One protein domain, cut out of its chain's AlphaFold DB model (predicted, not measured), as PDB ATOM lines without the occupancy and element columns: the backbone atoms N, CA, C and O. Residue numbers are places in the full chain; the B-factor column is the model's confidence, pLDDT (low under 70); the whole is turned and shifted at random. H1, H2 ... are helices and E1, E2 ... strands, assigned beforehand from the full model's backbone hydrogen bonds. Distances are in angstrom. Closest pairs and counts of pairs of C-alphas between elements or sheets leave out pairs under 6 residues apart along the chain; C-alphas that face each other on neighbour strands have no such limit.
ATOM      1  N   SER A 197      17.606  30.718  23.236       80.00
ATOM      2  CA  SER A 197      17.664  29.346  23.760       80.00
ATOM      3  C   SER A 197      18.239  29.237  25.174       80.00
ATOM      4  O   SER A 197      18.056  28.214  25.825       80.00
ATOM      5  N   SER A 198      18.991  30.244  25.629       78.44
ATOM      6  CA  SER A 198      19.604  30.244  26.961       78.44
ATOM      7  C   SER A 198      18.703  30.833  28.049       78.44
ATOM      8  O   SER A 198      18.889  30.510  29.220       78.44
ATOM      9  N   ARG A 199      17.735  31.684  27.676       73.25
ATOM     10  CA  ARG A 199      16.895  32.443  28.621       73.25
ATOM     11  C   ARG A 199      15.418  32.054  28.578       73.25
ATOM     12  O   ARG A 199      14.745  32.149  29.598       73.25
ATOM     13  N   PHE A 200      14.927  31.594  27.430       75.19
ATOM     14  CA  PHE A 200      13.518  31.289  27.207       75.19
ATOM     15  C   PHE A 200      13.323  29.872  26.666       75.19
ATOM     16  O   PHE A 200      14.203  29.294  26.024       75.19
ATOM     17  N   GLN A 201      12.144  29.309  26.931       73.31
ATOM     18  CA  GLN A 201      11.743  28.028  26.360       73.31
ATOM     19  C   GLN A 201      11.352  28.242  24.897       73.31
ATOM     20  O   GLN A 201      10.446  29.018  24.591       73.31
ATOM     21  N   LEU A 202      12.073  27.574  23.999       80.31
ATOM     22  CA  LEU A 202      11.773  27.556  22.572       80.31
ATOM     23  C   LEU A 202      10.787  26.431  22.277       80.31
ATOM     24  O   LEU A 202      10.957  25.304  22.752       80.31
ATOM     25  N   GLU A 203       9.786  26.729  21.459       79.88
ATOM     26  CA  GLU A 203       8.812  25.745  21.010       79.88
ATOM     27  C   GLU A 203       9.178  25.194  19.636       79.88
ATOM     28  O   GLU A 203       9.722  25.881  18.765       79.88
ATOM     29  N   LYS A 204       8.844  23.918  19.426       84.88
ATOM     30  CA  LYS A 204       8.938  23.284  18.113       84.88
ATOM     31  C   LYS A 204       7.604  23.437  17.407       84.88
ATOM     32  O   LYS A 204       6.637  22.767  17.766       84.88
ATOM     33  N   LEU A 205       7.553  24.287  16.391       85.94
ATOM     34  CA  LEU A 205       6.348  24.506  15.601       85.94
ATOM     35  C   LEU A 205       6.427  23.745  14.284       85.94
ATOM     36  O   LEU A 205       7.434  23.788  13.584       85.94
ATOM     37  N   GLN A 206       5.338  23.071  13.937       86.81
ATOM     38  CA  GLN A 206       5.100  22.510  12.619       86.81
ATOM     39  C   GLN A 206       4.143  23.434  11.865       86.81
ATOM     40  O   GLN A 206       3.007  23.658  12.294       86.81
ATOM     41  N   VAL A 207       4.600  23.947  10.726       87.25
ATOM     42  CA  VAL A 207       3.762  24.715   9.804       87.25
ATOM     43  C   VAL A 207       3.265  23.792   8.701       87.25
ATOM     44  O   VAL A 207       4.056  23.160   8.002       87.25
ATOM     45  N   ASP A 208       1.948  23.729   8.539       86.50
ATOM     46  CA  ASP A 208       1.301  22.983   7.471       86.50
ATOM     47  C   ASP A 208       0.667  23.949   6.478       86.50
ATOM     48  O   ASP A 208      -0.115  24.824   6.850       86.50
ATOM     49  N   LEU A 209       0.979  23.771   5.202       89.06
ATOM     50  CA  LEU A 209       0.518  24.628   4.116       89.06
ATOM     51  C   LEU A 209      -0.064  23.768   3.012       89.06
ATOM     52  O   LEU A 209       0.543  22.798   2.584       89.06
ATOM     53  N   LYS A 210      -1.222  24.142   2.489       90.19
ATOM     54  CA  LYS A 210      -1.813  23.500   1.319       90.19
ATOM     55  C   LYS A 210      -2.259  24.562   0.343       90.19
ATOM     56  O   LYS A 210      -2.930  25.510   0.741       90.19
ATOM     57  N   TRP A 211      -1.903  24.383  -0.922       91.69
ATOM     58  CA  TRP A 211      -2.205  25.348  -1.965       91.69
ATOM     59  C   TRP A 211      -2.641  24.675  -3.262       91.69
ATOM     60  O   TRP A 211      -2.157  23.610  -3.656       91.69
ATOM     61  N   ASP A 212      -3.578  25.322  -3.948       92.06
ATOM     62  CA  ASP A 212      -4.025  24.903  -5.271       92.06
ATOM     63  C   ASP A 212      -4.380  26.120  -6.133       92.06
ATOM     64  O   ASP A 212      -5.517  26.598  -6.143       92.06
ATOM     65  N   PHE A 213      -3.400  26.610  -6.891       91.00
ATOM     66  CA  PHE A 213      -3.574  27.724  -7.826       91.00
ATOM     67  C   PHE A 213      -4.242  27.298  -9.143       91.00
ATOM     68  O   PHE A 213      -4.332  28.103 -10.076       91.00
ATOM     69  N   SER A 214      -4.720  26.052  -9.268       88.94
ATOM     70  CA  SER A 214      -5.492  25.651 -10.443       88.94
ATOM     71  C   SER A 214      -6.829  26.403 -10.482       88.94
ATOM     72  O   SER A 214      -7.619  26.418  -9.530       88.94
ATOM     73  N   HIS A 215      -7.078  27.089 -11.597       83.81
ATOM     74  CA  HIS A 215      -8.298  27.856 -11.806       83.81
ATOM     75  C   HIS A 215      -8.868  27.588 -13.196       83.81
ATOM     76  O   HIS A 215      -8.131  27.470 -14.171       83.81
ATOM     77  N   ALA A 216     -10.194  27.451 -13.280       71.12
ATOM     78  CA  ALA A 216     -10.832  26.881 -14.460       71.12
ATOM     79  C   ALA A 216     -10.789  27.806 -15.691       71.12
ATOM     80  O   ALA A 216     -10.681  27.280 -16.796       71.12
ATOM     81  N   ARG A 217     -10.868  29.144 -15.539       74.88
ATOM     82  CA  ARG A 217     -10.753  30.133 -16.640       74.88
ATOM     83  C   ARG A 217     -10.377  31.529 -16.128       74.88
ATOM     84  O   ARG A 217     -10.926  31.961 -15.126       74.88
ATOM     85  N   GLY A 218      -9.541  32.261 -16.870       71.56
ATOM     86  CA  GLY A 218      -9.390  33.722 -16.744       71.56
ATOM     87  C   GLY A 218      -8.003  34.215 -16.326       71.56
ATOM     88  O   GLY A 218      -7.534  35.196 -16.895       71.56
ATOM     89  N   THR A 219      -7.321  33.509 -15.424       81.06
ATOM     90  CA  THR A 219      -5.988  33.900 -14.937       81.06
ATOM     91  C   THR A 219      -5.047  32.697 -14.987       81.06
ATOM     92  O   THR A 219      -5.434  31.629 -14.500       81.06
ATOM     93  N   PRO A 220      -3.841  32.822 -15.570       88.44
ATOM     94  CA  PRO A 220      -2.840  31.763 -15.528       88.44
ATOM     95  C   PRO A 220      -2.504  31.380 -14.084       88.44
ATOM     96  O   PRO A 220      -2.282  32.242 -13.234       88.44
ATOM     97  N   SER A 221      -2.429  30.079 -13.795       89.31
ATOM     98  CA  SER A 221      -2.078  29.585 -12.456       89.31
ATOM     99  C   SER A 221      -0.695  30.045 -11.982       89.31
ATOM    100  O   SER A 221      -0.483  30.194 -10.784       89.31
ATOM    101  N   THR A 222       0.229  30.297 -12.910       89.06
ATOM    102  CA  THR A 222       1.562  30.852 -12.628       89.06
ATOM    103  C   THR A 222       1.500  32.281 -12.105       89.06
ATOM    104  O   THR A 222       2.291  32.639 -11.238       89.06
ATOM    105  N   ASP A 223       0.543  33.077 -12.577       89.81
ATOM    106  CA  ASP A 223       0.396  34.474 -12.166       89.81
ATOM    107  C   ASP A 223      -0.194  34.540 -10.756       89.81
ATOM    108  O   ASP A 223       0.283  35.292  -9.912       89.81
ATOM    109  N   LEU A 224      -1.183  33.685 -10.467       89.25
ATOM    110  CA  LEU A 224      -1.735  33.535  -9.116       89.25
ATOM    111  C   LEU A 224      -0.668  33.059  -8.121       89.25
ATOM    112  O   LEU A 224      -0.581  33.589  -7.018       89.25
ATOM    113  N   MET A 225       0.165  32.101  -8.534       90.94
ATOM    114  CA  MET A 225       1.284  31.598  -7.740       90.94
ATOM    115  C   MET A 225       2.341  32.683  -7.482       90.94
ATOM    116  O   MET A 225       2.819  32.803  -6.361       90.94
ATOM    117  N   GLY A 226       2.694  33.481  -8.495       89.75
ATOM    118  CA  GLY A 226       3.712  34.532  -8.375       89.75
ATOM    119  C   GLY A 226       3.277  35.733  -7.530       89.75
ATOM    120  O   GLY A 226       4.120  36.414  -6.946       89.75
ATOM    121  N   LEU A 227       1.970  35.994  -7.447       91.56
ATOM    122  CA  LEU A 227       1.408  37.042  -6.592       91.56
ATOM    123  C   LEU A 227       1.266  36.600  -5.134       91.56
ATOM    124  O   LEU A 227       1.352  37.436  -4.233       91.56
ATOM    125  N   ALA A 228       1.022  35.311  -4.906       92.06
ATOM    126  CA  ALA A 228       0.805  34.788  -3.574       92.06
ATOM    127  C   ALA A 228       2.130  34.593  -2.827       92.06
ATOM    128  O   ALA A 228       3.066  33.965  -3.319       92.06
ATOM    129  N   LYS A 229       2.187  35.106  -1.599       92.56
ATOM    130  CA  LYS A 229       3.313  34.924  -0.683       92.56
ATOM    131  C   LYS A 229       2.805  34.594   0.710       92.56
ATOM    132  O   LYS A 229       1.688  34.971   1.063       92.56
ATOM    133  N   TRP A 230       3.608  33.916   1.513       90.88
ATOM    134  CA  TRP A 230       3.247  33.553   2.877       90.88
ATOM    135  C   TRP A 230       4.392  33.821   3.852       90.88
ATOM    136  O   TRP A 230       5.558  33.884   3.471       90.88
ATOM    137  N   ASN A 231       4.051  34.004   5.121       89.94
ATOM    138  CA  ASN A 231       5.014  34.177   6.199       89.94
ATOM    139  C   ASN A 231       4.408  33.676   7.516       89.94
ATOM    140  O   ASN A 231       3.185  33.581   7.640       89.94
ATOM    141  N   LEU A 232       5.247  33.348   8.491       88.19
ATOM    142  CA  LEU A 232       4.809  32.983   9.834       88.19
ATOM    143  C   LEU A 232       4.884  34.229  10.712       88.19
ATOM    144  O   LEU A 232       5.966  34.768  10.901       88.19
ATOM    145  N   CYS A 233       3.757  34.699  11.230       88.06
ATOM    146  CA  CYS A 233       3.697  35.937  12.003       88.06
ATOM    147  C   CYS A 233       3.037  35.688  13.365       88.06
ATOM    148  O   CYS A 233       2.274  34.728  13.504       88.06
ATOM    149  N   PRO A 234       3.289  36.541  14.368       87.06
ATOM    150  CA  PRO A 234       2.519  36.540  15.605       87.06
ATOM    151  C   PRO A 234       1.016  36.651  15.321       87.06
ATOM    152  O   PRO A 234       0.596  37.488  14.521       87.06
ATOM    153  N   ALA A 235       0.203  35.821  15.973       85.00
ATOM    154  CA  ALA A 235      -1.244  35.846  15.795       85.00
ATOM    155  C   ALA A 235      -1.843  37.142  16.362       85.00
ATOM    156  O   ALA A 235      -1.593  37.504  17.515       85.00
ATOM    157  N   GLU A 236      -2.680  37.831  15.582       74.56
ATOM    158  CA  GLU A 236      -3.288  39.098  16.019       74.56
ATOM    159  C   GLU A 236      -4.315  38.905  17.145       74.56
ATOM    160  O   GLU A 236      -4.474  39.783  17.995       74.56
ATOM    161  N   SER A 237      -4.985  37.750  17.169       64.94
ATOM    162  CA  SER A 237      -6.060  37.409  18.109       64.94
ATOM    163  C   SER A 237      -5.648  36.418  19.208       64.94
ATOM    164  O   SER A 237      -6.520  35.858  19.874       64.94
ATOM    165  N   GLY A 238      -4.350  36.150  19.376       60.62
ATOM    166  CA  GLY A 238      -3.835  35.251  20.413       60.62
ATOM    167  C   GLY A 238      -3.830  35.898  21.800       60.62
ATOM    168  O   GLY A 238      -3.517  37.080  21.936       60.62
ATOM    169  N   SER A 239      -4.157  35.121  22.838       55.53
ATOM    170  CA  SER A 239      -4.092  35.555  24.244       55.53
ATOM    171  C   SER A 239      -2.660  35.806  24.725       55.53
ATOM    172  O   SER A 239      -2.459  36.595  25.643       55.53
ATOM    173  N   GLU A 240      -1.674  35.185  24.074       68.62
ATOM    174  CA  GLU A 240      -0.248  35.356  24.351       68.62
ATOM    175  C   GLU A 240       0.478  35.693  23.049       68.62
ATOM    176  O   GLU A 240       0.641  34.847  22.161       68.62
ATOM    177  N   LYS A 241       0.879  36.960  22.920       68.75
ATOM    178  CA  LYS A 241       1.791  37.381  21.858       68.75
ATOM    179  C   LYS A 241       3.201  36.908  22.214       68.75
ATOM    180  O   LYS A 241       3.554  36.975  23.393       68.75
ATOM    181  N   PRO A 242       4.000  36.460  21.230       71.12
ATOM    182  CA  PRO A 242       5.411  36.190  21.445       71.12
ATOM    183  C   PRO A 242       6.065  37.402  22.116       71.12
ATOM    184  O   PRO A 242       5.744  38.537  21.746       71.12
ATOM    185  N   PRO A 243       6.948  37.186  23.102       59.03
ATOM    186  CA  PRO A 243       7.411  38.258  23.972       59.03
ATOM    187  C   PRO A 243       8.189  39.357  23.231       59.03
ATOM    188  O   PRO A 243       8.237  40.476  23.730       59.03
ATOM    189  N   HIS A 244       8.714  39.107  22.019       63.34
ATOM    190  CA  HIS A 244       9.488  40.104  21.272       63.34
ATOM    191  C   HIS A 244       9.341  39.991  19.738       63.34
ATOM    192  O   HIS A 244       9.449  38.902  19.168       63.34
ATOM    193  N   GLY A 245       9.150  41.145  19.081       56.75
ATOM    194  CA  GLY A 245       9.042  41.311  17.626       56.75
ATOM    195  C   GLY A 245       7.595  41.362  17.116       56.75
ATOM    196  O   GLY A 245       6.869  40.376  17.166       56.75
ATOM    197  N   ALA A 246       7.174  42.512  16.575       57.50
ATOM    198  CA  ALA A 246       5.954  42.599  15.755       57.50
ATOM    199  C   ALA A 246       6.146  41.969  14.359       57.50
ATOM    200  O   ALA A 246       5.197  41.868  13.576       57.50
ATOM    201  N   ASP A 247       7.379  41.574  14.053       72.25
ATOM    202  CA  ASP A 247       7.794  41.111  12.746       72.25
ATOM    203  C   ASP A 247       7.516  39.621  12.559       72.25
ATOM    204  O   ASP A 247       7.465  38.820  13.492       72.25
ATOM    205  N   CYS A 248       7.306  39.251  11.303       84.31
ATOM    206  CA  CYS A 248       7.147  37.861  10.922       84.31
ATOM    207  C   CYS A 248       8.502  37.135  10.953       84.31
ATOM    208  O   CYS A 248       9.546  37.735  10.718       84.31
ATOM    209  N   TYR A 249       8.479  35.823  11.180       84.56
ATOM    210  CA  TYR A 249       9.652  34.957  11.299       84.56
ATOM    211  C   TYR A 249      10.578  34.997  10.065       84.56
ATOM    212  O   TYR A 249      11.795  34.840  10.171       84.56
ATOM    213  N   TYR A 250      10.047  35.223   8.865       83.62
ATOM    214  CA  TYR A 250      10.891  35.500   7.705       83.62
ATOM    215  C   TYR A 250      10.967  37.000   7.449       83.62
ATOM    216  O   TYR A 250       9.939  37.663   7.321       83.62
ATOM    217  N   LYS A 251      12.189  37.522   7.288       81.88
ATOM    218  CA  LYS A 251      12.425  38.903   6.845       81.88
ATOM    219  C   LYS A 251      11.724  39.210   5.517       81.88
ATOM    220  O   LYS A 251      11.193  40.299   5.333       81.88
ATOM    221  N   GLU A 252      11.706  38.238   4.604       86.62
ATOM    222  CA  GLU A 252      11.011  38.323   3.320       86.62
ATOM    223  C   GLU A 252       9.920  37.255   3.221       86.62
ATOM    224  O   GLU A 252      10.114  36.107   3.629       86.62
ATOM    225  N   ASP A 253       8.770  37.627   2.654       89.31
ATOM    226  CA  ASP A 253       7.667  36.688   2.462       89.31
ATOM    227  C   ASP A 253       8.057  35.589   1.462       89.31
ATOM    228  O   ASP A 253       8.582  35.855   0.377       89.31
ATOM    229  N   GLN A 254       7.742  34.348   1.817       88.94
ATOM    230  CA  GLN A 254       8.086  33.153   1.063       88.94
ATOM    231  C   GLN A 254       7.107  32.931  -0.096       88.94
ATOM    232  O   GLN A 254       5.894  33.108   0.044       88.94
ATOM    233  N   GLY A 255       7.634  32.545  -1.258       89.19
ATOM    234  CA  GLY A 255       6.843  32.205  -2.444       89.19
ATOM    235  C   GLY A 255       6.478  30.720  -2.521       89.19
ATOM    236  O   GLY A 255       6.819  29.926  -1.645       89.19
ATOM    237  N   PHE A 256       5.812  30.344  -3.613       88.12
ATOM    238  CA  PHE A 256       5.462  28.959  -3.931       88.12
ATOM    239  C   PHE A 256       6.226  28.488  -5.173       88.12
ATOM    240  O   PHE A 256       6.322  29.211  -6.163       88.12
ATOM    241  N   ASP A 257       6.756  27.267  -5.129       86.69
ATOM    242  CA  ASP A 257       7.546  26.659  -6.208       86.69
ATOM    243  C   ASP A 257       6.679  25.917  -7.242       86.69
ATOM    244  O   ASP A 257       7.105  25.668  -8.372       86.69
ATOM    245  N   ARG A 258       5.455  25.537  -6.859       87.31
ATOM    246  CA  ARG A 258       4.545  24.708  -7.659       87.31
ATOM    247  C   ARG A 258       3.134  25.275  -7.662       87.31
ATOM    248  O   ARG A 258       2.654  25.788  -6.659       87.31
ATOM    249  N   VAL A 259       2.416  25.057  -8.764       87.50
ATOM    250  CA  VAL A 259       1.005  25.466  -8.931       87.50
ATOM    251  C   VAL A 259       0.073  24.792  -7.919       87.50
ATOM    252  O   VAL A 259      -0.912  25.378  -7.481       87.50
ATOM    253  N   LYS A 260       0.360  23.546  -7.558       89.38
ATOM    254  CA  LYS A 260      -0.420  22.784  -6.592       89.38
ATOM    255  C   LYS A 260       0.526  21.969  -5.742       89.38
ATOM    256  O   LYS A 260       1.441  21.337  -6.276       89.38
ATOM    257  N   GLY A 261       0.271  21.960  -4.448       85.75
ATOM    258  CA  GLY A 261       1.071  21.209  -3.513       85.75
ATOM    259  C   GLY A 261       0.504  21.263  -2.113       85.75
ATOM    260  O   GLY A 261      -0.408  22.023  -1.780       85.75
ATOM    261  N   ASP A 262       1.057  20.390  -1.305       83.38
ATOM    262  CA  ASP A 262       0.821  20.316   0.107       83.38
ATOM    263  C   ASP A 262       2.150  20.115   0.825       83.38
ATOM    264  O   ASP A 262       3.032  19.373   0.400       83.38
ATOM    265  N   CYS A 263       2.285  20.839   1.919       75.81
ATOM    266  CA  CYS A 263       3.379  20.782   2.853       75.81
ATOM    267  C   CYS A 263       2.795  20.300   4.171       75.81
ATOM    268  O   CYS A 263       2.187  21.072   4.910       75.81
ATOM    269  N   TYR A 264       2.941  19.003   4.424       68.00
ATOM    270  CA  TYR A 264       2.573  18.381   5.686       68.00
ATOM    271  C   TYR A 264       3.774  17.620   6.227       68.00
ATOM    272  O   TYR A 264       4.231  16.650   5.613       68.00
ATOM    273  N   GLY A 265       4.275  18.042   7.388       59.69
ATOM    274  CA  GLY A 265       5.385  17.372   8.065       59.69
ATOM    275  C   GLY A 265       6.556  17.054   7.125       59.69
ATOM    276  O   GLY A 265       6.955  17.876   6.305       59.69
ATOM    277  N   SER A 266       7.107  15.840   7.226       50.06
ATOM    278  CA  SER A 266       8.344  15.410   6.547       50.06
ATOM    279  C   SER A 266       8.280  15.257   5.024       50.06
ATOM    280  O   SER A 266       9.294  14.917   4.418       50.06
ATOM    281  N   GLN A 267       7.120  15.477   4.398       51.22
ATOM    282  CA  GLN A 267       6.935  15.306   2.950       51.22
ATOM    283  C   GLN A 267       7.244  16.567   2.141       51.22
ATOM    284  O   GLN A 267       7.296  16.514   0.912       51.22
ATOM    285  N   CYS A 268       7.490  17.688   2.813       57.25
ATOM    286  CA  CYS A 268       8.033  18.855   2.148       57.25
ATOM    287  C   CYS A 268       9.523  18.655   1.812       57.25
ATOM    288  O   CYS A 268      10.219  17.953   2.549       57.25
ATOM    289  N   PRO A 269      10.054  19.306   0.756       50.09
ATOM    290  CA  PRO A 269      11.497  19.339   0.480       50.09
ATOM    291  C   PRO A 269      12.329  19.773   1.702       50.09
ATOM    292  O   PRO A 269      13.489  19.391   1.822       50.09
ATOM    293  N   ALA A 270      11.701  20.489   2.640       48.69
ATOM    294  CA  ALA A 270      12.045  20.501   4.055       48.69
ATOM    295  C   ALA A 270      10.740  20.563   4.879       48.69
ATOM    296  O   ALA A 270      10.024  21.554   4.722       48.69
ATOM    297  N   PRO A 271      10.369  19.570   5.722       52.97
ATOM    298  CA  PRO A 271       9.397  19.813   6.792       52.97
ATOM    299  C   PRO A 271       9.700  21.156   7.439       52.97
ATOM    300  O   PRO A 271      10.803  21.324   7.962       52.97
ATOM    301  N   LEU A 272       8.754  22.097   7.415       71.81
ATOM    302  CA  LEU A 272       8.945  23.359   8.115       71.81
ATOM    303  C   LEU A 272       8.651  23.154   9.602       71.81
ATOM    304  O   LEU A 272       7.647  23.609  10.146       71.81
ATOM    305  N   ILE A 273       9.518  22.356  10.220       78.25
ATOM    306  CA  ILE A 273       9.619  22.221  11.659       78.25
ATOM    307  C   ILE A 273      10.615  23.284  12.090       78.25
ATOM    308  O   ILE A 273      11.819  23.149  11.872       78.25
ATOM    309  N   LEU A 274      10.094  24.353  12.670       81.75
ATOM    310  CA  LEU A 274      10.899  25.413  13.247       81.75
ATOM    311  C   LEU A 274      11.170  25.042  14.702       81.75
ATOM    312  O   LEU A 274      10.239  24.749  15.450       81.75
ATOM    313  N   THR A 275      12.440  24.989  15.090       81.69
ATOM    314  CA  THR A 275      12.861  24.573  16.440       81.69
ATOM    315  C   THR A 275      13.270  25.737  17.332       81.69
ATOM    316  O   THR A 275      13.571  25.532  18.503       81.69
ATOM    317  N   ASP A 276      13.351  26.932  16.762       79.75
ATOM    318  CA  ASP A 276      13.900  28.141  17.365       79.75
ATOM    319  C   ASP A 276      12.860  29.261  17.451       79.75
ATOM    320  O   ASP A 276      13.196  30.443  17.368       79.75
ATOM    321  N   VAL A 277      11.588  28.886  17.614       83.06
ATOM    322  CA  VAL A 277      10.494  29.849  17.704       83.06
ATOM    323  C   VAL A 277      10.207  30.174  19.174       83.06
ATOM    324  O   VAL A 277      10.066  29.249  19.982       83.06
ATOM    325  N   PRO A 278      10.107  31.464  19.542       81.69
ATOM    326  CA  PRO A 278       9.645  31.866  20.863       81.69
ATOM    327  C   PRO A 278       8.250  31.304  21.157       81.69
ATOM    328  O   PRO A 278       7.384  31.288  20.274       81.69
ATOM    329  N   ALA A 279       8.018  30.900  22.406       79.56
ATOM    330  CA  ALA A 279       6.687  30.520  22.868       79.56
ATOM    331  C   ALA A 279       5.681  31.656  22.611       79.56
ATOM    332  O   ALA A 279       5.975  32.834  22.840       79.56
ATOM    333  N   GLY A 280       4.503  31.305  22.097       80.38
ATOM    334  CA  GLY A 280       3.451  32.270  21.787       80.38
ATOM    335  C   GLY A 280       2.485  31.789  20.712       80.38
ATOM    336  O   GLY A 280       2.634  30.721  20.119       80.38
ATOM    337  N   SER A 281       1.465  32.603  20.446       85.00
ATOM    338  CA  SER A 281       0.505  32.327  19.378       85.00
ATOM    339  C   SER A 281       1.062  32.783  18.029       85.00
ATOM    340  O   SER A 281       1.315  33.972  17.830       85.00
ATOM    341  N   TRP A 282       1.197  31.851  17.087       86.25
ATOM    342  CA  TRP A 282       1.685  32.102  15.729       86.25
ATOM    343  C   TRP A 282       0.634  31.714  14.688       86.25
ATOM    344  O   TRP A 282      -0.075  30.721  14.845       86.25
ATOM    345  N   GLU A 283       0.557  32.474  13.599       89.06
ATOM    346  CA  GLU A 283      -0.345  32.223  12.479       89.06
ATOM    347  C   GLU A 283       0.382  32.325  11.136       89.06
ATOM    348  O   GLU A 283       1.353  33.069  10.973       89.06
ATOM    349  N   VAL A 284      -0.109  31.586  10.139       90.06
ATOM    350  CA  VAL A 284       0.374  31.747   8.769       90.06
ATOM    351  C   VAL A 284      -0.357  32.912   8.122       90.06
ATOM    352  O   VAL A 284      -1.557  32.841   7.857       90.06
ATOM    353  N   ARG A 285       0.387  33.971   7.814       90.44
ATOM    354  CA  ARG A 285      -0.124  35.137   7.106       90.44
ATOM    355  C   ARG A 285       0.139  34.985   5.619       90.44
ATOM    356  O   ARG A 285       1.285  34.900   5.185       90.44
ATOM    357  N   VAL A 286      -0.932  34.992   4.837       91.38
ATOM    358  CA  VAL A 286      -0.866  34.894   3.378       91.38
ATOM    359  C   VAL A 286      -1.196  36.250   2.764       91.38
ATOM    360  O   VAL A 286      -2.190  36.881   3.119       91.38
ATOM    361  N   LYS A 287      -0.362  36.702   1.828       92.06
ATOM    362  CA  LYS A 287      -0.543  37.925   1.040       92.06
ATOM    363  C   LYS A 287      -0.752  37.557  -0.426       92.06
ATOM    364  O   LYS A 287      -0.193  36.581  -0.909       92.06
ATOM    365  N   GLY A 288      -1.554  38.344  -1.142       88.31
ATOM    366  CA  GLY A 288      -1.780  38.148  -2.581       88.31
ATOM    367  C   GLY A 288      -2.666  36.952  -2.954       88.31
ATOM    368  O   GLY A 288      -2.867  36.701  -4.140       88.31
ATOM    369  N   ASP A 289      -3.248  36.244  -1.980       89.38
ATOM    370  CA  ASP A 289      -4.212  35.169  -2.234       89.38
ATOM    371  C   ASP A 289      -5.628  35.714  -2.455       89.38
ATOM    372  O   ASP A 289      -6.465  35.759  -1.556       89.38
ATOM    373  N   VAL A 290      -5.897  36.145  -3.683       85.50
ATOM    374  CA  VAL A 290      -7.183  36.748  -4.071       85.50
ATOM    375  C   VAL A 290      -8.343  35.738  -4.039       85.50
ATOM    376  O   VAL A 290      -9.503  36.130  -3.936       85.50
ATOM    377  N   PHE A 291      -8.053  34.439  -4.135       86.62
ATOM    378  CA  PHE A 291      -9.061  33.390  -4.321       86.62
ATOM    379  C   PHE A 291      -9.125  32.381  -3.168       86.62
ATOM    380  O   PHE A 291      -9.768  31.338  -3.328       86.62
ATOM    381  N   HIS A 292      -8.477  32.674  -2.036       89.44
ATOM    382  CA  HIS A 292      -8.391  31.790  -0.868       89.44
ATOM    383  C   HIS A 292      -7.951  30.366  -1.243       89.44
ATOM    384  O   HIS A 292      -8.556  29.366  -0.848       89.44
ATOM    385  N   LYS A 293      -6.935  30.279  -2.106       88.62
ATOM    386  CA  LYS A 293      -6.374  29.022  -2.613       88.62
ATOM    387  C   LYS A 293      -5.325  28.423  -1.698       88.62
ATOM    388  O   LYS A 293      -4.930  27.282  -1.937       88.62
ATOM    389  N   ILE A 294      -4.887  29.168  -0.689       90.75
ATOM    390  CA  ILE A 294      -3.899  28.737   0.287       90.75
ATOM    391  C   ILE A 294      -4.586  28.576   1.638       90.75
ATOM    392  O   ILE A 294      -5.280  29.462   2.127       90.75
ATOM    393  N   THR A 295      -4.354  27.433   2.267       89.06
ATOM    394  CA  THR A 295      -4.753  27.163   3.646       89.06
ATOM    395  C   THR A 295      -3.511  26.818   4.447       89.06
ATOM    396  O   THR A 295      -2.781  25.902   4.065       89.06
ATOM    397  N   GLY A 296      -3.281  27.544   5.538       87.12
ATOM    398  CA  GLY A 296      -2.168  27.326   6.453       87.12
ATOM    399  C   GLY A 296      -2.657  27.017   7.862       87.12
ATOM    400  O   GLY A 296      -3.671  27.559   8.296       87.12
ATOM    401  N   ALA A 297      -1.938  26.159   8.573       86.25
ATOM    402  CA  ALA A 297      -2.129  25.914   9.995       86.25
ATOM    403  C   ALA A 297      -0.768  25.852  10.690       86.25
ATOM    404  O   ALA A 297       0.190  25.306  10.145       86.25
ATOM    405  N   VAL A 298      -0.696  26.393  11.903       87.75
ATOM    406  CA  VAL A 298       0.476  26.279  12.774       87.75
ATOM    407  C   VAL A 298       0.097  25.373  13.929       87.75
ATOM    408  O   VAL A 298      -0.957  25.548  14.541       87.75
ATOM    409  N   ARG A 299       0.925  24.369  14.204       86.12
ATOM    410  CA  ARG A 299       0.693  23.413  15.288       86.12
ATOM    411  C   ARG A 299       1.970  23.233  16.089       86.12
ATOM    412  O   ARG A 299       3.050  23.156  15.516       86.12
ATOM    413  N   SER A 300       1.846  23.099  17.404       83.75
ATOM    414  CA  SER A 300       2.965  22.616  18.216       83.75
ATOM    415  C   SER A 300       3.279  21.168  17.828       83.75
ATOM    416  O   SER A 300       2.384  20.318  17.774       83.75
ATOM    417  N   ASN A 301       4.545  20.886  17.535       81.62
ATOM    418  CA  ASN A 301       5.010  19.576  17.089       81.62
ATOM    419  C   ASN A 301       4.771  18.488  18.153       81.62
ATOM    420  O   ASN A 301       4.472  17.342  17.817       81.62
ATOM    421  N   ASP A 302       4.828  18.843  19.435       80.00
ATOM    422  CA  ASP A 302       4.573  17.902  20.530       80.00
ATOM    423  C   ASP A 302       3.100  17.463  20.550       80.00
ATOM    424  O   ASP A 302       2.793  16.280  20.709       80.00
ATOM    425  N   ASN A 303       2.175  18.377  20.243       80.25
ATOM    426  CA  ASN A 303       0.759  18.036  20.096       80.25
ATOM    427  C   ASN A 303       0.511  17.165  18.854       80.25
ATOM    428  O   ASN A 303      -0.279  16.222  18.904       80.25
ATOM    429  N   VAL A 304       1.212  17.434  17.745       80.00
ATOM    430  CA  VAL A 304       1.087  16.633  16.515       80.00
ATOM    431  C   VAL A 304       1.608  15.210  16.717       80.00
ATOM    432  O   VAL A 304       0.978  14.258  16.247       80.00
ATOM    433  N   THR A 305       2.731  15.036  17.417       79.19
ATOM    434  CA  THR A 305       3.269  13.700  17.714       79.19
ATOM    435  C   THR A 305       2.342  12.928  18.648       79.19
ATOM    436  O   THR A 305       2.003  11.782  18.344       79.19
ATOM    437  N   LEU A 306       1.828  13.575  19.697       84.06
ATOM    438  CA  LEU A 306       0.860  12.978  20.614       84.06
ATOM    439  C   LEU A 306      -0.412  12.508  19.892       84.06
ATOM    440  O   LEU A 306      -0.881  11.389  20.112       84.06
ATOM    441  N   ASP A 307      -0.974  13.335  19.013       82.31
ATOM    442  CA  ASP A 307      -2.180  12.974  18.266       82.31
ATOM    443  C   ASP A 307      -1.907  11.895  17.211       82.31
ATOM    444  O   ASP A 307      -2.722  10.985  17.039       82.31
ATOM    445  N   SER A 308      -0.739  11.924  16.562       80.38
ATOM    446  CA  SER A 308      -0.289  10.847  15.669       80.38
ATOM    447  C   SER A 308      -0.224   9.510  16.406       80.38
ATOM    448  O   SER A 308      -0.712   8.492  15.908       80.38
ATOM    449  N   ASP A 309       0.305   9.506  17.627       84.19
ATOM    450  CA  ASP A 309       0.417   8.295  18.432       84.19
ATOM    451  C   ASP A 309      -0.942   7.803  18.934       84.19
ATOM    452  O   ASP A 309      -1.210   6.602  18.852       84.19
ATOM    453  N   LYS A 310      -1.860   8.698  19.325       87.69
ATOM    454  CA  LYS A 310      -3.260   8.327  19.611       87.69
ATOM    455  C   LYS A 310      -3.933   7.677  18.403       87.69
ATOM    456  O   LYS A 310      -4.608   6.658  18.548       87.69
ATOM    457  N   VAL A 311      -3.749   8.225  17.201       88.62
ATOM    458  CA  VAL A 311      -4.321   7.653  15.972       88.62
ATOM    459  C   VAL A 311      -3.737   6.267  15.693       88.62
ATOM    460  O   VAL A 311      -4.497   5.338  15.409       88.62
ATOM    461  N   LYS A 312      -2.418   6.086  15.830       84.81
ATOM    462  CA  LYS A 312      -1.771   4.770  15.686       84.81
ATOM    463  C   LYS A 312      -2.301   3.768  16.707       84.81
ATOM    464  O   LYS A 312      -2.599   2.635  16.335       84.81
ATOM    465  N   GLN A 313      -2.453   4.176  17.966       88.00
ATOM    466  CA  GLN A 313      -3.009   3.332  19.024       88.00
ATOM    467  C   GLN A 313      -4.451   2.923  18.710       88.00
ATOM    468  O   GLN A 313      -4.768   1.736  18.750       88.00
ATOM    469  N   ASN A 314      -5.304   3.869  18.313       90.88
ATOM    470  CA  ASN A 314      -6.688   3.588  17.934       90.88
ATOM    471  C   ASN A 314      -6.770   2.641  16.728       90.88
ATOM    472  O   ASN A 314      -7.570   1.704  16.721       90.88
ATOM    473  N   LEU A 315      -5.913   2.834  15.722       91.56
ATOM    474  CA  LEU A 315      -5.854   1.954  14.557       91.56
ATOM    475  C   LEU A 315      -5.377   0.546  14.934       91.56
ATOM    476  O   LEU A 315      -5.955  -0.438  14.469       91.56
TER     477      LEU A 315
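AT A GLANCE: This is residues 197 to 315 of the 601 residues of an uncharacterized protein of Pycnococcus provasolii (UniProt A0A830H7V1). A two-sheet sandwich, longer than it is wide, has a twisted sheet built round the long strand E1, with E3, E4 and E6 beside it, and a two-stranded ribbon of E2 and E5 over part of one face. The short helix H1 sits at one end, and from the sheet's other end residues 305 to 315 of H2 stick out as an arm. The printed part has 119 residues, with two named helices and six named strands in the order E1, H1, E2, E3, E4, E5, E6, H2; the class is mixed, helices and strands, and the strand pairs of both sheets are antiparallel. The whole is only just compact, close to loose, with a radius of gyration of the C-alphas of 16.0 A, and spans 50 by 42 by 26 A.

IN THESE COORDINATES: In the larger sheet, E1 holds residues 202 to 212 and is 32.1 A long, from C-alpha 202 at (11.773, 27.556, 22.572). E6 is residues 294 to 300, 20.2 A; E4 is residues 273 to 278, 13.3 A; E3 is residues 260 to 263, 10.4 A. In the other sheet, E2 is residues 229 to 234, 16.4 A, and E5 is residues 282 to 287, 16.0 A. H1 is residues 221 to 227, 10.1 A. H2 is residues 301 to 315, 20.9 A, ending with C-alpha 315 at (-5.854, 1.954, 14.557).

HOW THE PARTS SIT: The larger sheet is branched: E3, beside residues 208 to 212 of E1, and E4, beside residues 202 to 206, lie on one side of E1, and E6, beside residues 205 to 211, on the other side. Within hydrogen-bond range are N 211 and O 261 across the pair E1 and E3, 2.9 A apart, N 205 and O 274 across the pair E1 and E4, 2.9 A apart, and N 208 and O 297 across the pair E1 and E6, 2.9 A apart. E2 and E5 are antiparallel at 151 degrees, with N 231 and O 285 2.9 A apart. The two sheets form a sandwich, two sheets face to face, their facing parts 9.5 A centre to centre and their best planes 22 degrees apart; the closest C-alphas of E5 and E6, those of Val 284 and Gly 296, are 5.6 A apart. E2 and E6 are near each other, with 7 pairs of C-alphas within 10 A. H1 only grazes the larger sheet with residues 221 to 225, and H2 only grazes it with residues 301 to 304; the closest C-alphas of E1 and H2, those of Leu 205 and Asn 301, are 5.3 A apart. In both helices every O i to N i+4 pair is within hydrogen-bond range.

THE WHOLE: The two C-alphas farthest apart, those of Ser 198 and Arg 217, are 53.1 A apart. The printed part has no cut. The link E2 to E3, residues 235 to 259, is long. Mean pLDDT of the printed part is 81.1, and residues 237 to 241, 243 to 246 and 264 to 271 are under 70.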